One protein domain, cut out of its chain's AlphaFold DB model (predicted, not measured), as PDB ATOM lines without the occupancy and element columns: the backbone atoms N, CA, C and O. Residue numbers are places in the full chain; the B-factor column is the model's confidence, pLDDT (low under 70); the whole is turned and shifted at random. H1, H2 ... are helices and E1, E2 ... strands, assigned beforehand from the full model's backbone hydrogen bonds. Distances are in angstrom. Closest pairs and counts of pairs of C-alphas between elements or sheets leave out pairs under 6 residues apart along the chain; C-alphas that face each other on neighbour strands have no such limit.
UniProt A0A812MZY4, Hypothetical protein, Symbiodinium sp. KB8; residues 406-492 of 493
ATOM      1  N   PRO A 406     271.125 -19.781 127.136       75.81
ATOM      2  CA  PRO A 406     272.477 -19.291 127.416       75.81
ATOM      3  C   PRO A 406     273.357 -20.288 128.189       75.81
ATOM      4  O   PRO A 406     274.584 -20.195 128.107       75.81
ATOM      5  N   ASP A 407     272.778 -21.245 128.920       77.12
ATOM      6  CA  ASP A 407     273.540 -22.295 129.602       77.12
ATOM      7  C   ASP A 407     273.990 -23.410 128.655       77.12
ATOM      8  O   ASP A 407     275.093 -23.936 128.822       77.12
ATOM      9  N   HIS A 408     273.230 -23.694 127.593       79.25
ATOM     10  CA  HIS A 408     273.669 -24.611 126.541       79.25
ATOM     11  C   HIS A 408     274.896 -24.057 125.797       79.25
ATOM     12  O   HIS A 408     275.902 -24.755 125.647       79.25
ATOM     13  N   ILE A 409     274.882 -22.765 125.448       80.00
ATOM     14  CA  ILE A 409     276.033 -22.083 124.827       80.00
ATOM     15  C   ILE A 409     277.261 -22.116 125.744       80.00
ATOM     16  O   ILE A 409     278.365 -22.435 125.297       80.00
ATOM     17  N   ARG A 410     277.088 -21.850 127.048       82.06
ATOM     18  CA  ARG A 410     278.174 -21.976 128.037       82.06
ATOM     19  C   ARG A 410     278.711 -23.404 128.118       82.06
ATOM     20  O   ARG A 410     279.925 -23.569 128.225       82.06
ATOM     21  N   ALA A 411     277.844 -24.416 128.065       81.25
ATOM     22  CA  ALA A 411     278.240 -25.821 128.111       81.25
ATOM     23  C   ALA A 411     279.075 -26.222 126.886       81.25
ATOM     24  O   ALA A 411     280.152 -26.796 127.057       81.25
ATOM     25  N   VAL A 412     278.648 -25.856 125.670       82.75
ATOM     26  CA  VAL A 412     279.395 -26.147 124.434       82.75
ATOM     27  C   VAL A 412     280.728 -25.392 124.399       82.75
ATOM     28  O   VAL A 412     281.772 -26.007 124.185       82.75
ATOM     29  N   LEU A 413     280.743 -24.091 124.720       83.81
ATOM     30  CA  LEU A 413     281.985 -23.307 124.796       83.81
ATOM     31  C   LEU A 413     282.968 -23.860 125.833       83.81
ATOM     32  O   LEU A 413     284.174 -23.912 125.579       83.81
ATOM     33  N   LYS A 414     282.471 -24.287 127.002       84.62
ATOM     34  CA  LYS A 414     283.286 -24.945 128.031       84.62
ATOM     35  C   LYS A 414     283.847 -26.265 127.501       84.62
ATOM     36  O   LYS A 414     285.036 -26.512 127.691       84.62
ATOM     37  N   TYR A 415     283.028 -27.065 126.819       85.94
ATOM     38  CA  TYR A 415     283.443 -28.336 126.235       85.94
ATOM     39  C   TYR A 415     284.555 -28.152 125.196       85.94
ATOM     40  O   TYR A 415     285.615 -28.761 125.329       85.94
ATOM     41  N   GLU A 416     284.386 -27.256 124.222       84.56
ATOM     42  CA  GLU A 416     285.424 -27.009 123.213       84.56
ATOM     43  C   GLU A 416     286.703 -26.410 123.806       84.56
ATOM     44  O   GLU A 416     287.799 -26.855 123.467       84.56
ATOM     45  N   CYS A 417     286.597 -25.459 124.743       85.75
ATOM     46  CA  CYS A 417     287.777 -24.909 125.413       85.75
ATOM     47  C   CYS A 417     288.542 -25.981 126.207       85.75
ATOM     48  O   CYS A 417     289.774 -25.968 126.212       85.75
ATOM     49  N   MET A 418     287.839 -26.909 126.870       84.44
ATOM     50  CA  MET A 418     288.463 -28.021 127.592       84.44
ATOM     51  C   MET A 418     289.100 -29.031 126.637       84.44
ATOM     52  O   MET A 418     290.271 -29.358 126.822       84.44
ATOM     53  N   LYS A 419     288.391 -29.456 125.580       85.06
ATOM     54  CA  LYS A 419     288.937 -30.325 124.525       85.06
ATOM     55  C   LYS A 419     290.216 -29.729 123.928       85.06
ATOM     56  O   LYS A 419     291.235 -30.408 123.864       85.06
ATOM     57  N   CYS A 420     290.184 -28.443 123.586       84.31
ATOM     58  CA  CYS A 420     291.338 -27.725 123.065       84.31
ATOM     59  C   CYS A 420     292.516 -27.748 124.054       84.31
ATOM     60  O   CYS A 420     293.606 -28.159 123.679       84.31
ATOM     61  N   LEU A 421     292.311 -27.397 125.332       84.50
ATOM     62  CA  LEU A 421     293.372 -27.444 126.356       84.50
ATOM     63  C   LEU A 421     293.983 -28.843 126.531       84.50
ATOM     64  O   LEU A 421     295.187 -28.963 126.759       84.50
ATOM     65  N   ILE A 422     293.164 -29.889 126.411       84.06
ATOM     66  CA  ILE A 422     293.585 -31.293 126.455       84.06
ATOM     67  C   ILE A 422     294.479 -31.634 125.263       84.06
ATOM     68  O   ILE A 422     295.519 -32.267 125.445       84.06
ATOM     69  N   GLU A 423     294.120 -31.192 124.061       84.75
ATOM     70  CA  GLU A 423     294.945 -31.355 122.861       84.75
ATOM     71  C   GLU A 423     296.255 -30.555 122.982       84.75
ATOM     72  O   GLU A 423     297.324 -31.126 122.748       84.75
ATOM     73  N   CYS A 424     296.218 -29.312 123.495       84.50
ATOM     74  CA  CYS A 424     297.433 -28.527 123.756       84.50
ATOM     75  C   CYS A 424     298.363 -29.222 124.758       84.50
ATOM     76  O   CYS A 424     299.584 -29.181 124.598       84.50
ATOM     77  N   HIS A 425     297.808 -29.869 125.786       83.94
ATOM     78  CA  HIS A 425     298.588 -30.615 126.769       83.94
ATOM     79  C   HIS A 425     299.179 -31.900 126.177       83.94
ATOM     80  O   HIS A 425     300.369 -32.154 126.341       83.94
ATOM     81  N   LYS A 426     298.382 -32.701 125.455       85.44
ATOM     82  CA  LYS A 426     298.845 -33.943 124.806       85.44
ATOM     83  C   LYS A 426     299.954 -33.688 123.782       85.44
ATOM     84  O   LYS A 426     300.888 -34.475 123.701       85.44
ATOM     85  N   ALA A 427     299.884 -32.578 123.049       84.81
ATOM     86  CA  ALA A 427     300.911 -32.171 122.090       84.81
ATOM     87  C   ALA A 427     302.137 -31.479 122.734       84.81
ATOM     88  O   ALA A 427     303.061 -31.077 122.026       84.81
ATOM     89  N   GLY A 428     302.155 -31.286 124.062       83.62
ATOM     90  CA  GLY A 428     303.228 -30.565 124.756       83.62
ATOM     91  C   GLY A 428     303.334 -29.088 124.355       83.62
ATOM     92  O   GLY A 428     304.415 -28.503 124.406       83.62
ATOM     93  N   GLU A 429     302.233 -28.475 123.907       81.75
ATOM     94  CA  GLU A 429     302.181 -27.092 123.412       81.75
ATOM     95  C   GLU A 429     301.434 -26.135 124.348       81.75
ATOM     96  O   GLU A 429     301.400 -24.936 124.082       81.75
ATOM     97  N   ALA A 430     300.874 -26.637 125.454       75.31
ATOM     98  CA  ALA A 430     299.990 -25.901 126.361       75.31
ATOM     99  C   ALA A 430     300.516 -24.533 126.831       75.31
ATOM    100  O   ALA A 430     299.701 -23.628 126.980       75.31
ATOM    101  N   ASP A 431     301.832 -24.364 126.999       74.44
ATOM    102  CA  ASP A 431     302.471 -23.102 127.416       74.44
ATOM    103  C   ASP A 431     303.215 -22.361 126.279       74.44
ATOM    104  O   ASP A 431     303.836 -21.314 126.498       74.44
ATOM    105  N   LYS A 432     303.177 -22.874 125.040       73.81
ATOM    106  CA  LYS A 432     303.851 -22.254 123.885       73.81
ATOM    107  C   LYS A 432     303.058 -21.043 123.380       73.81
ATOM    108  O   LYS A 432     301.853 -21.119 123.150       73.81
ATOM    109  N   LYS A 433     303.739 -19.921 123.134       70.19
ATOM    110  CA  LYS A 433     303.144 -18.734 122.488       70.19
ATOM    111  C   LYS A 433     303.025 -18.930 120.975       70.19
ATOM    112  O   LYS A 433     303.910 -19.513 120.358       70.19
ATOM    113  N   GLY A 434     301.985 -18.350 120.374       69.44
ATOM    114  CA  GLY A 434     301.806 -18.301 118.919       69.44
ATOM    115  C   GLY A 434     300.971 -19.451 118.348       69.44
ATOM    116  O   GLY A 434     299.979 -19.871 118.953       69.44
ATOM    117  N   LYS A 435     301.326 -19.905 117.138       68.81
ATOM    118  CA  LYS A 435     300.632 -21.010 116.461       68.81
ATOM    119  C   LYS A 435     300.914 -22.333 117.164       68.81
ATOM    120  O   LYS A 435     302.041 -22.606 117.556       68.81
ATOM    121  N   HIS A 436     299.865 -23.131 117.282       76.44
ATOM    122  CA  HIS A 436     299.888 -24.497 117.788       76.44
ATOM    123  C   HIS A 436     299.579 -25.412 116.610       76.44
ATOM    124  O   HIS A 436     298.598 -25.167 115.902       76.44
ATOM    125  N   ASN A 437     300.425 -26.413 116.381       73.94
ATOM    126  CA  ASN A 437     300.396 -27.228 115.163       73.94
ATOM    127  C   ASN A 437     299.336 -28.335 115.227       73.94
ATOM    128  O   ASN A 437     298.836 -28.764 114.195       73.94
ATOM    129  N   HIS A 438     298.964 -28.753 116.437       74.12
ATOM    130  CA  HIS A 438     297.919 -29.748 116.683       74.12
ATOM    131  C   HIS A 438     296.487 -29.194 116.536       74.12
ATOM    132  O   HIS A 438     295.533 -29.963 116.533       74.12
ATOM    133  N   LEU A 439     296.318 -27.868 116.449       77.50
ATOM    134  CA  LEU A 439     295.008 -27.230 116.318       77.50
ATOM    135  C   LEU A 439     294.663 -26.989 114.849       77.50
ATOM    136  O   LEU A 439     295.318 -26.171 114.192       77.50
ATOM    137  N   GLU A 440     293.567 -27.611 114.405       75.38
ATOM    138  CA  GLU A 440     292.936 -27.449 113.088       75.38
ATOM    139  C   GLU A 440     293.004 -26.003 112.575       75.38
ATOM    140  O   GLU A 440     292.782 -25.051 113.328       75.38
ATOM    141  N   LYS A 441     293.346 -25.809 111.295       77.06
ATOM    142  CA  LYS A 441     293.524 -24.480 110.688       77.06
ATOM    143  C   LYS A 441     292.236 -23.661 110.835       77.06
ATOM    144  O   LYS A 441     291.173 -24.090 110.410       77.06
ATOM    145  N   LEU A 442     292.333 -22.469 111.429       78.75
ATOM    146  CA  LEU A 442     291.155 -21.631 111.670       78.75
ATOM    147  C   LEU A 442     290.738 -20.958 110.353       78.75
ATOM    148  O   LEU A 442     291.378 -19.996 109.925       78.75
ATOM    149  N   ILE A 443     289.709 -21.501 109.707       81.94
ATOM    150  CA  ILE A 443     289.104 -20.952 108.488       81.94
ATOM    151  C   ILE A 443     288.056 -19.920 108.910       81.94
ATOM    152  O   ILE A 443     287.222 -20.205 109.767       81.94
ATOM    153  N   ALA A 444     288.146 -18.710 108.361       84.00
ATOM    154  CA  ALA A 444     287.163 -17.655 108.585       84.00
ATOM    155  C   ALA A 444     286.034 -17.757 107.548       84.00
ATOM    156  O   ALA A 444     286.344 -18.042 106.391       84.00
ATOM    157  N   PRO A 445     284.770 -17.508 107.936       85.56
ATOM    158  CA  PRO A 445     283.680 -17.261 106.996       85.56
ATOM    159  C   PRO A 445     283.961 -16.068 106.074       85.56
ATOM    160  O   PRO A 445     284.788 -15.205 106.391       85.56
ATOM    161  N   ASP A 446     283.245 -16.001 104.952       86.44
ATOM    162  CA  ASP A 446     283.418 -14.941 103.961       86.44
ATOM    163  C   ASP A 446     283.219 -13.543 104.560       86.44
ATOM    164  O   ASP A 446     282.371 -13.301 105.420       86.44
ATOM    165  N   GLY A 447     284.063 -12.605 104.130       87.94
ATOM    166  CA  GLY A 447     284.119 -11.259 104.701       87.94
ATOM    167  C   GLY A 447     284.815 -11.162 106.065       87.94
ATOM    168  O   GLY A 447     284.957 -10.050 106.572       87.94
ATOM    169  N   TYR A 448     285.312 -12.259 106.650       91.25
ATOM    170  CA  TYR A 448     286.087 -12.238 107.894       91.25
ATOM    171  C   TYR A 448     287.515 -12.773 107.721       91.25
ATOM    172  O   TYR A 448     287.841 -13.543 106.823       91.25
ATOM    173  N   ARG A 449     288.413 -12.348 108.616       90.50
ATOM    174  CA  ARG A 449     289.801 -12.819 108.699       90.50
ATOM    175  C   ARG A 449     290.234 -12.934 110.154       90.50
ATOM    176  O   ARG A 449     290.178 -11.963 110.906       90.50
ATOM    177  N   TYR A 450     290.778 -14.090 110.522       89.50
ATOM    178  CA  TYR A 450     291.439 -14.279 111.811       89.50
ATOM    179  C   TYR A 450     292.919 -13.885 111.755       89.50
ATOM    180  O   TYR A 450     293.649 -14.277 110.845       89.50
ATOM    181  N   GLU A 451     293.383 -13.142 112.760       87.19
ATOM    182  CA  GLU A 451     294.777 -12.724 112.921       87.19
ATOM    183  C   GLU A 451     295.370 -13.316 114.208       87.19
ATOM    184  O   GLU A 451     294.880 -13.083 115.312       87.19
ATOM    185  N   LEU A 452     296.435 -14.109 114.068       83.81
ATOM    186  CA  LEU A 452     297.149 -14.749 115.176       83.81
ATOM    187  C   LEU A 452     298.381 -13.917 115.545       83.81
ATOM    188  O   LEU A 452     299.304 -13.776 114.742       83.81
ATOM    189  N   TYR A 453     298.426 -13.400 116.773       82.12
ATOM    190  CA  TYR A 453     299.535 -12.557 117.227       82.12
ATOM    191  C   TYR A 453     300.634 -13.400 117.871       82.12
ATOM    192  O   TYR A 453     300.514 -13.819 119.013       82.12
ATOM    193  N   TRP A 454     301.746 -13.611 117.171       69.44
ATOM    194  CA  TRP A 454     302.850 -14.469 117.628       69.44
ATOM    195  C   TRP A 454     303.469 -14.078 118.981       69.44
ATOM    196  O   TRP A 454     303.932 -14.935 119.727       69.44
ATOM    197  N   THR A 455     303.470 -12.786 119.317       71.38
ATOM    198  CA  THR A 455     304.091 -12.253 120.541       71.38
ATOM    199  C   THR A 455     303.213 -12.381 121.791       71.38
ATOM    200  O   THR A 455     303.683 -12.117 122.902       71.38
ATOM    201  N   ARG A 456     301.936 -12.760 121.642       72.12
ATOM    202  CA  ARG A 456     300.915 -12.725 122.702       72.12
ATOM    203  C   ARG A 456     300.006 -13.951 122.632       72.12
ATOM    204  O   ARG A 456     299.839 -14.560 121.586       72.12
ATOM    205  N   PHE A 457     299.357 -14.295 123.739       76.88
ATOM    206  CA  PHE A 457     298.317 -15.324 123.722       76.88
ATOM    207  C   PHE A 457     296.992 -14.725 123.227       76.88
ATOM    208  O   PHE A 457     296.075 -14.519 124.016       76.88
ATOM    209  N   SER A 458     296.904 -14.351 121.944       82.44
ATOM    210  CA  SER A 458     295.738 -13.611 121.436       82.44
ATOM    211  C   SER A 458     295.376 -13.861 119.973       82.44
ATOM    212  O   SER A 458     296.256 -14.077 119.136       82.44
ATOM    213  N   VAL A 459     294.079 -13.740 119.681       87.44
ATOM    214  CA  VAL A 459     293.465 -13.860 118.351       87.44
ATOM    215  C   VAL A 459     292.629 -12.611 118.075       87.44
ATOM    216  O   VAL A 459     291.824 -12.202 118.909       87.44
ATOM    217  N   GLY A 460     292.826 -11.992 116.916       88.69
ATOM    218  CA  GLY A 460     292.006 -10.893 116.412       88.69
ATOM    219  C   GLY A 460     291.008 -11.396 115.379       88.69
ATOM    220  O   GLY A 460     291.350 -12.244 114.556       88.69
ATOM    221  N   VAL A 461     289.797 -10.850 115.406       91.69
ATOM    222  CA  VAL A 461     288.793 -11.015 114.353       91.69
ATOM    223  C   VAL A 461     288.722  -9.708 113.575       91.69
ATOM    224  O   VAL A 461     288.452  -8.651 114.155       91.69
ATOM    225  N   LYS A 462     288.982  -9.772 112.270       93.06
ATOM    226  CA  LYS A 462     288.815  -8.656 111.340       93.06
ATOM    227  C   LYS A 462     287.641  -8.925 110.403       93.06
ATOM    228  O   LYS A 462     287.471 -10.063 109.975       93.06
ATOM    229  N   LYS A 463     286.882  -7.886 110.069       94.00
ATOM    230  CA  LYS A 463     285.803  -7.894 109.074       94.00
ATOM    231  C   LYS A 463     286.209  -7.034 107.879       94.00
ATOM    232  O   LYS A 463     286.981  -6.088 108.033       94.00
ATOM    233  N   TRP A 464     285.744  -7.402 106.696       91.94
ATOM    234  CA  TRP A 464     285.933  -6.666 105.455       91.94
ATOM    235  C   TRP A 464     284.903  -5.537 105.339       91.94
ATOM    236  O   TRP A 464     283.708  -5.798 105.222       91.94
ATOM    237  N   ASP A 465     285.378  -4.291 105.318       88.19
ATOM    238  CA  ASP A 465     284.545  -3.084 105.171       88.19
ATOM    239  C   ASP A 465     284.459  -2.625 103.692       88.19
ATOM    240  O   ASP A 465     284.328  -1.438 103.394       88.19
ATOM    241  N   GLY A 466     284.647  -3.533 102.726       88.44
ATOM    242  CA  GLY A 466     284.654  -3.220 101.286       88.44
ATOM    243  C   GLY A 466     285.955  -2.601 100.749       88.44
ATOM    244  O   GLY A 466     286.215  -2.689  99.552       88.44
ATOM    245  N   LYS A 467     286.788  -2.005 101.615       89.81
ATOM    246  CA  LYS A 467     288.093  -1.403 101.256       89.81
ATOM    247  C   LYS A 467     289.279  -2.014 102.003       89.81
ATOM    248  O   LYS A 467     290.355  -2.170 101.434       89.81
ATOM    249  N   GLU A 468     289.096  -2.330 103.281       93.25
ATOM    250  CA  GLU A 468     290.138  -2.860 104.160       93.25
ATOM    251  C   GLU A 468     289.552  -3.831 105.196       93.25
ATOM    252  O   GLU A 468     288.346  -3.847 105.452       93.25
ATOM    253  N   TYR A 469     290.419  -4.639 105.814       91.62
ATOM    254  CA  TYR A 469     290.054  -5.507 106.936       91.62
ATOM    255  C   TYR A 469     290.196  -4.760 108.266       91.62
ATOM    256  O   TYR A 469     291.310  -4.631 108.786       91.62
ATOM    257  N   ARG A 470     289.081  -4.326 108.858       90.94
ATOM    258  CA  ARG A 470     289.065  -3.662 110.168       90.94
ATOM    259  C   ARG A 470     288.895  -4.644 111.310       90.94
ATOM    260  O   ARG A 470     288.169  -5.626 111.203       90.94
ATOM    261  N   GLN A 471     289.580  -4.391 112.420       91.56
ATOM    262  CA  GLN A 471     289.503  -5.236 113.607       91.56
ATOM    263  C   GLN A 471     288.225  -4.956 114.397       91.56
ATOM    264  O   GLN A 471     288.056  -3.862 114.924       91.56
ATOM    265  N   VAL A 472     287.360  -5.967 114.499       90.81
ATOM    266  CA  VAL A 472     286.080  -5.878 115.217       90.81
ATOM    267  C   VAL A 472     286.248  -6.338 116.665       90.81
ATOM    268  O   VAL A 472     285.814  -5.655 117.587       90.81
ATOM    269  N   VAL A 473     286.932  -7.470 116.883       90.12
ATOM    270  CA  VAL A 473     287.151  -8.044 118.223       90.12
ATOM    271  C   VAL A 473     288.586  -8.546 118.399       90.12
ATOM    272  O   VAL A 473     289.281  -8.926 117.453       90.12
ATOM    273  N   TYR A 474     289.053  -8.530 119.648       89.12
ATOM    274  CA  TYR A 474     290.372  -8.991 120.063       89.12
ATOM    275  C   TYR A 474     290.260  -9.846 121.332       89.12
ATOM    276  O   TYR A 474     289.928  -9.352 122.410       89.12
ATOM    277  N   PHE A 475     290.557 -11.139 121.210       87.50
ATOM    278  CA  PHE A 475     290.573 -12.090 122.318       87.50
ATOM    279  C   PHE A 475     291.998 -12.246 122.844       87.50
ATOM    280  O   PHE A 475     292.850 -12.826 122.175       87.50
ATOM    281  N   SER A 476     292.263 -11.750 124.054       84.12
ATOM    282  CA  SER A 476     293.577 -11.835 124.711       84.12
ATOM    283  C   SER A 476     293.474 -12.274 126.171       84.12
ATOM    284  O   SER A 476     294.052 -11.647 127.065       84.12
ATOM    285  N   ARG A 477     292.680 -13.316 126.448       72.38
ATOM    286  CA  ARG A 477     292.599 -13.850 127.813       72.38
ATOM    287  C   ARG A 477     293.971 -14.391 128.243       72.38
ATOM    288  O   ARG A 477     294.659 -14.978 127.409       72.38
ATOM    289  N   PRO A 478     294.362 -14.243 129.524       67.75
ATOM    290  CA  PRO A 478     295.571 -14.851 130.079       67.75
ATOM    291  C   PRO A 478     295.343 -16.351 130.330       67.75
ATOM    292  O   PRO A 478     295.390 -16.829 131.462       67.75
ATOM    293  N   THR A 479     295.020 -17.078 129.266       69.06
ATOM    294  CA  THR A 479     294.993 -18.538 129.218       69.06
ATOM    295  C   THR A 479     296.383 -19.058 128.860       69.06
ATOM    296  O   THR A 479     297.194 -18.336 128.280       69.06
ATOM    297  N   THR A 480     296.674 -20.306 129.226       67.94
ATOM    298  CA  THR A 480     297.936 -20.976 128.877       67.94
ATOM    299  C   THR A 480     298.023 -21.214 127.366       67.94
ATOM    300  O   THR A 480     298.976 -20.786 126.724       67.94
ATOM    301  N   CYS A 481     296.973 -21.791 126.771       76.75
ATOM    302  CA  CYS A 481     296.934 -22.140 125.349       76.75
ATOM    303  C   CYS A 481     296.236 -21.075 124.475       76.75
ATOM    304  O   CYS A 481     295.086 -20.699 124.741       76.75
ATOM    305  N   THR A 482     296.867 -20.668 123.360       76.12
ATOM    306  CA  THR A 482     296.267 -19.772 122.341       76.12
ATOM    307  C   THR A 482     294.987 -20.334 121.731       76.12
ATOM    308  O   THR A 482     294.103 -19.563 121.355       76.12
ATOM    309  N   GLY A 483     294.859 -21.661 121.677       80.38
ATOM    310  CA  GLY A 483     293.691 -22.361 121.156       80.38
ATOM    311  C   GLY A 483     292.370 -21.984 121.818       80.38
ATOM    312  O   GLY A 483     291.378 -21.798 121.123       80.38
ATOM    313  N   THR A 484     292.365 -21.713 123.124       83.56
ATOM    314  CA  THR A 484     291.157 -21.229 123.822       83.56
ATOM    315  C   THR A 484     290.617 -19.919 123.235       83.56
ATOM    316  O   THR A 484     289.410 -19.757 123.080       83.56
ATOM    317  N   ASN A 485     291.499 -18.999 122.826       86.50
ATOM    318  CA  ASN A 485     291.106 -17.764 122.145       86.50
ATOM    319  C   ASN A 485     290.719 -18.011 120.669       86.50
ATOM    320  O   ASN A 485     289.981 -17.208 120.105       86.50
ATOM    321  N   ARG A 486     291.158 -19.121 120.049       84.75
ATOM    322  CA  ARG A 486     290.705 -19.560 118.710       84.75
ATOM    323  C   ARG A 486     289.280 -20.124 118.759       84.75
ATOM    324  O   ARG A 486     288.488 -19.761 117.899       84.75
ATOM    325  N   CYS A 487     288.934 -20.917 119.778       85.69
ATOM    326  CA  CYS A 487     287.555 -21.369 120.016       85.69
ATOM    327  C   CYS A 487     286.603 -20.177 120.196       85.69
ATOM    328  O   CYS A 487     285.574 -20.105 119.535       85.69
ATOM    329  N   LEU A 488     286.974 -19.194 121.026       86.19
ATOM    330  CA  LEU A 488     286.162 -17.984 121.217       86.19
ATOM    331  C   LEU A 488     286.013 -17.154 119.931       86.19
ATOM    332  O   LEU A 488     284.937 -16.624 119.683       86.19
ATOM    333  N   ALA A 489     287.062 -17.065 119.107       86.06
ATOM    334  CA  ALA A 489     286.986 -16.390 117.812       86.06
ATOM    335  C   ALA A 489     286.066 -17.121 116.817       86.06
ATOM    336  O   ALA A 489     285.318 -16.452 116.116       86.06
ATOM    337  N   ARG A 490     286.080 -18.466 116.803       84.56
ATOM    338  CA  ARG A 490     285.214 -19.306 115.951       84.56
ATOM    339  C   ARG A 490     283.723 -19.120 116.234       84.56
ATOM    340  O   ARG A 490     282.939 -19.246 115.313       84.56
ATOM    341  N   TYR A 491     283.350 -18.868 117.488       83.25
ATOM    342  CA  TYR A 491     281.957 -18.668 117.909       83.25
ATOM    343  C   TYR A 491     281.506 -17.203 117.918       83.25
ATOM    344  O   TYR A 491     280.381 -16.912 118.316       83.25
ATOM    345  N   TYR A 492     282.395 -16.273 117.564       83.56
ATOM    346  CA  TYR A 492     282.062 -14.855 117.450       83.56
ATOM    347  C   TYR A 492     281.621 -14.467 116.031       83.56
ATOM    348  O   TYR A 492     280.874 -13.502 115.875       83.56
TER     349      TYR A 492
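What this domain is: This is residues 406 to 492 of the 493 residues of the protein "Hypothetical protein" of Symbiodinium sp. KB8 (UniProt A0A812MZY4). A small twisted sheet of three strands has the short helix H2 over one face, and the long helix H1 packs on H2, which lies between H1 and the sheet. A long stretch with no named element, residues 427 to 447, leads from H1 to E1. The 87 printed residues hold two named helices and three named strands in the order H1 E1 E2 E3 H2; the sheet, E1 - E2 - E3, is antiparallel, and the class is mixed, helices and strands. The whole is compact, with a radius of gyration of the C-alphas of 13.3 A and spans of 41 by 33 by 21 A.

How they stand to each other: E1, residues 448 to 453, E2, residues 458 to 464, and E3, residues 469 to 475, form a meander, each strand the antiparallel neighbour of the one before. The sheet is only just strongly twisted, its C-alphas lying up to 4.2 A off its best plane. In the hairpin E1 and E2, N 451 and O 460 are 2.9 A apart, within hydrogen-bond range; in the hairpin E2 and E3, N 475 and O 459 are, at 2.8 A. H2, residues 482 to 490, is on the sheet at a height of 8.4 A, over E2, and runs along the strands, at 21 degrees to E2 on the local plane. The closest C-alphas of E2 and H2, those of Val 459 and Asn 485, are 5.9 A apart. H1, residues 406 to 426, is not on the sheet. It touches H2, the closest C-alphas being those of Cys 417 and Thr 484, 5.2 A apart. The two helices run opposite ways at a shallow tilt of 34 degrees, only just short of steep. In H1 and H2 every O i to N i+4 pair is within hydrogen-bond range.

Where its parts are: H1 begins at C-alpha 406 (272.477, -19.291, 127.416) and is 30.3 A long. E1 measures 16.4 A, E2 20.0 A and E3 16.7 A. H2, 12.8 A long, ends at C-alpha 490 (285.214, -19.306, 115.951).

The domain as a whole: The two C-alphas farthest apart, those of Lys 426 and Lys 467, are 41.6 A apart. The printed part has no cut. The link from H1 to E1 is long, with 21 residues. The pLDDT is under 70 at residues 434 to 435, 454 and 478 to 480.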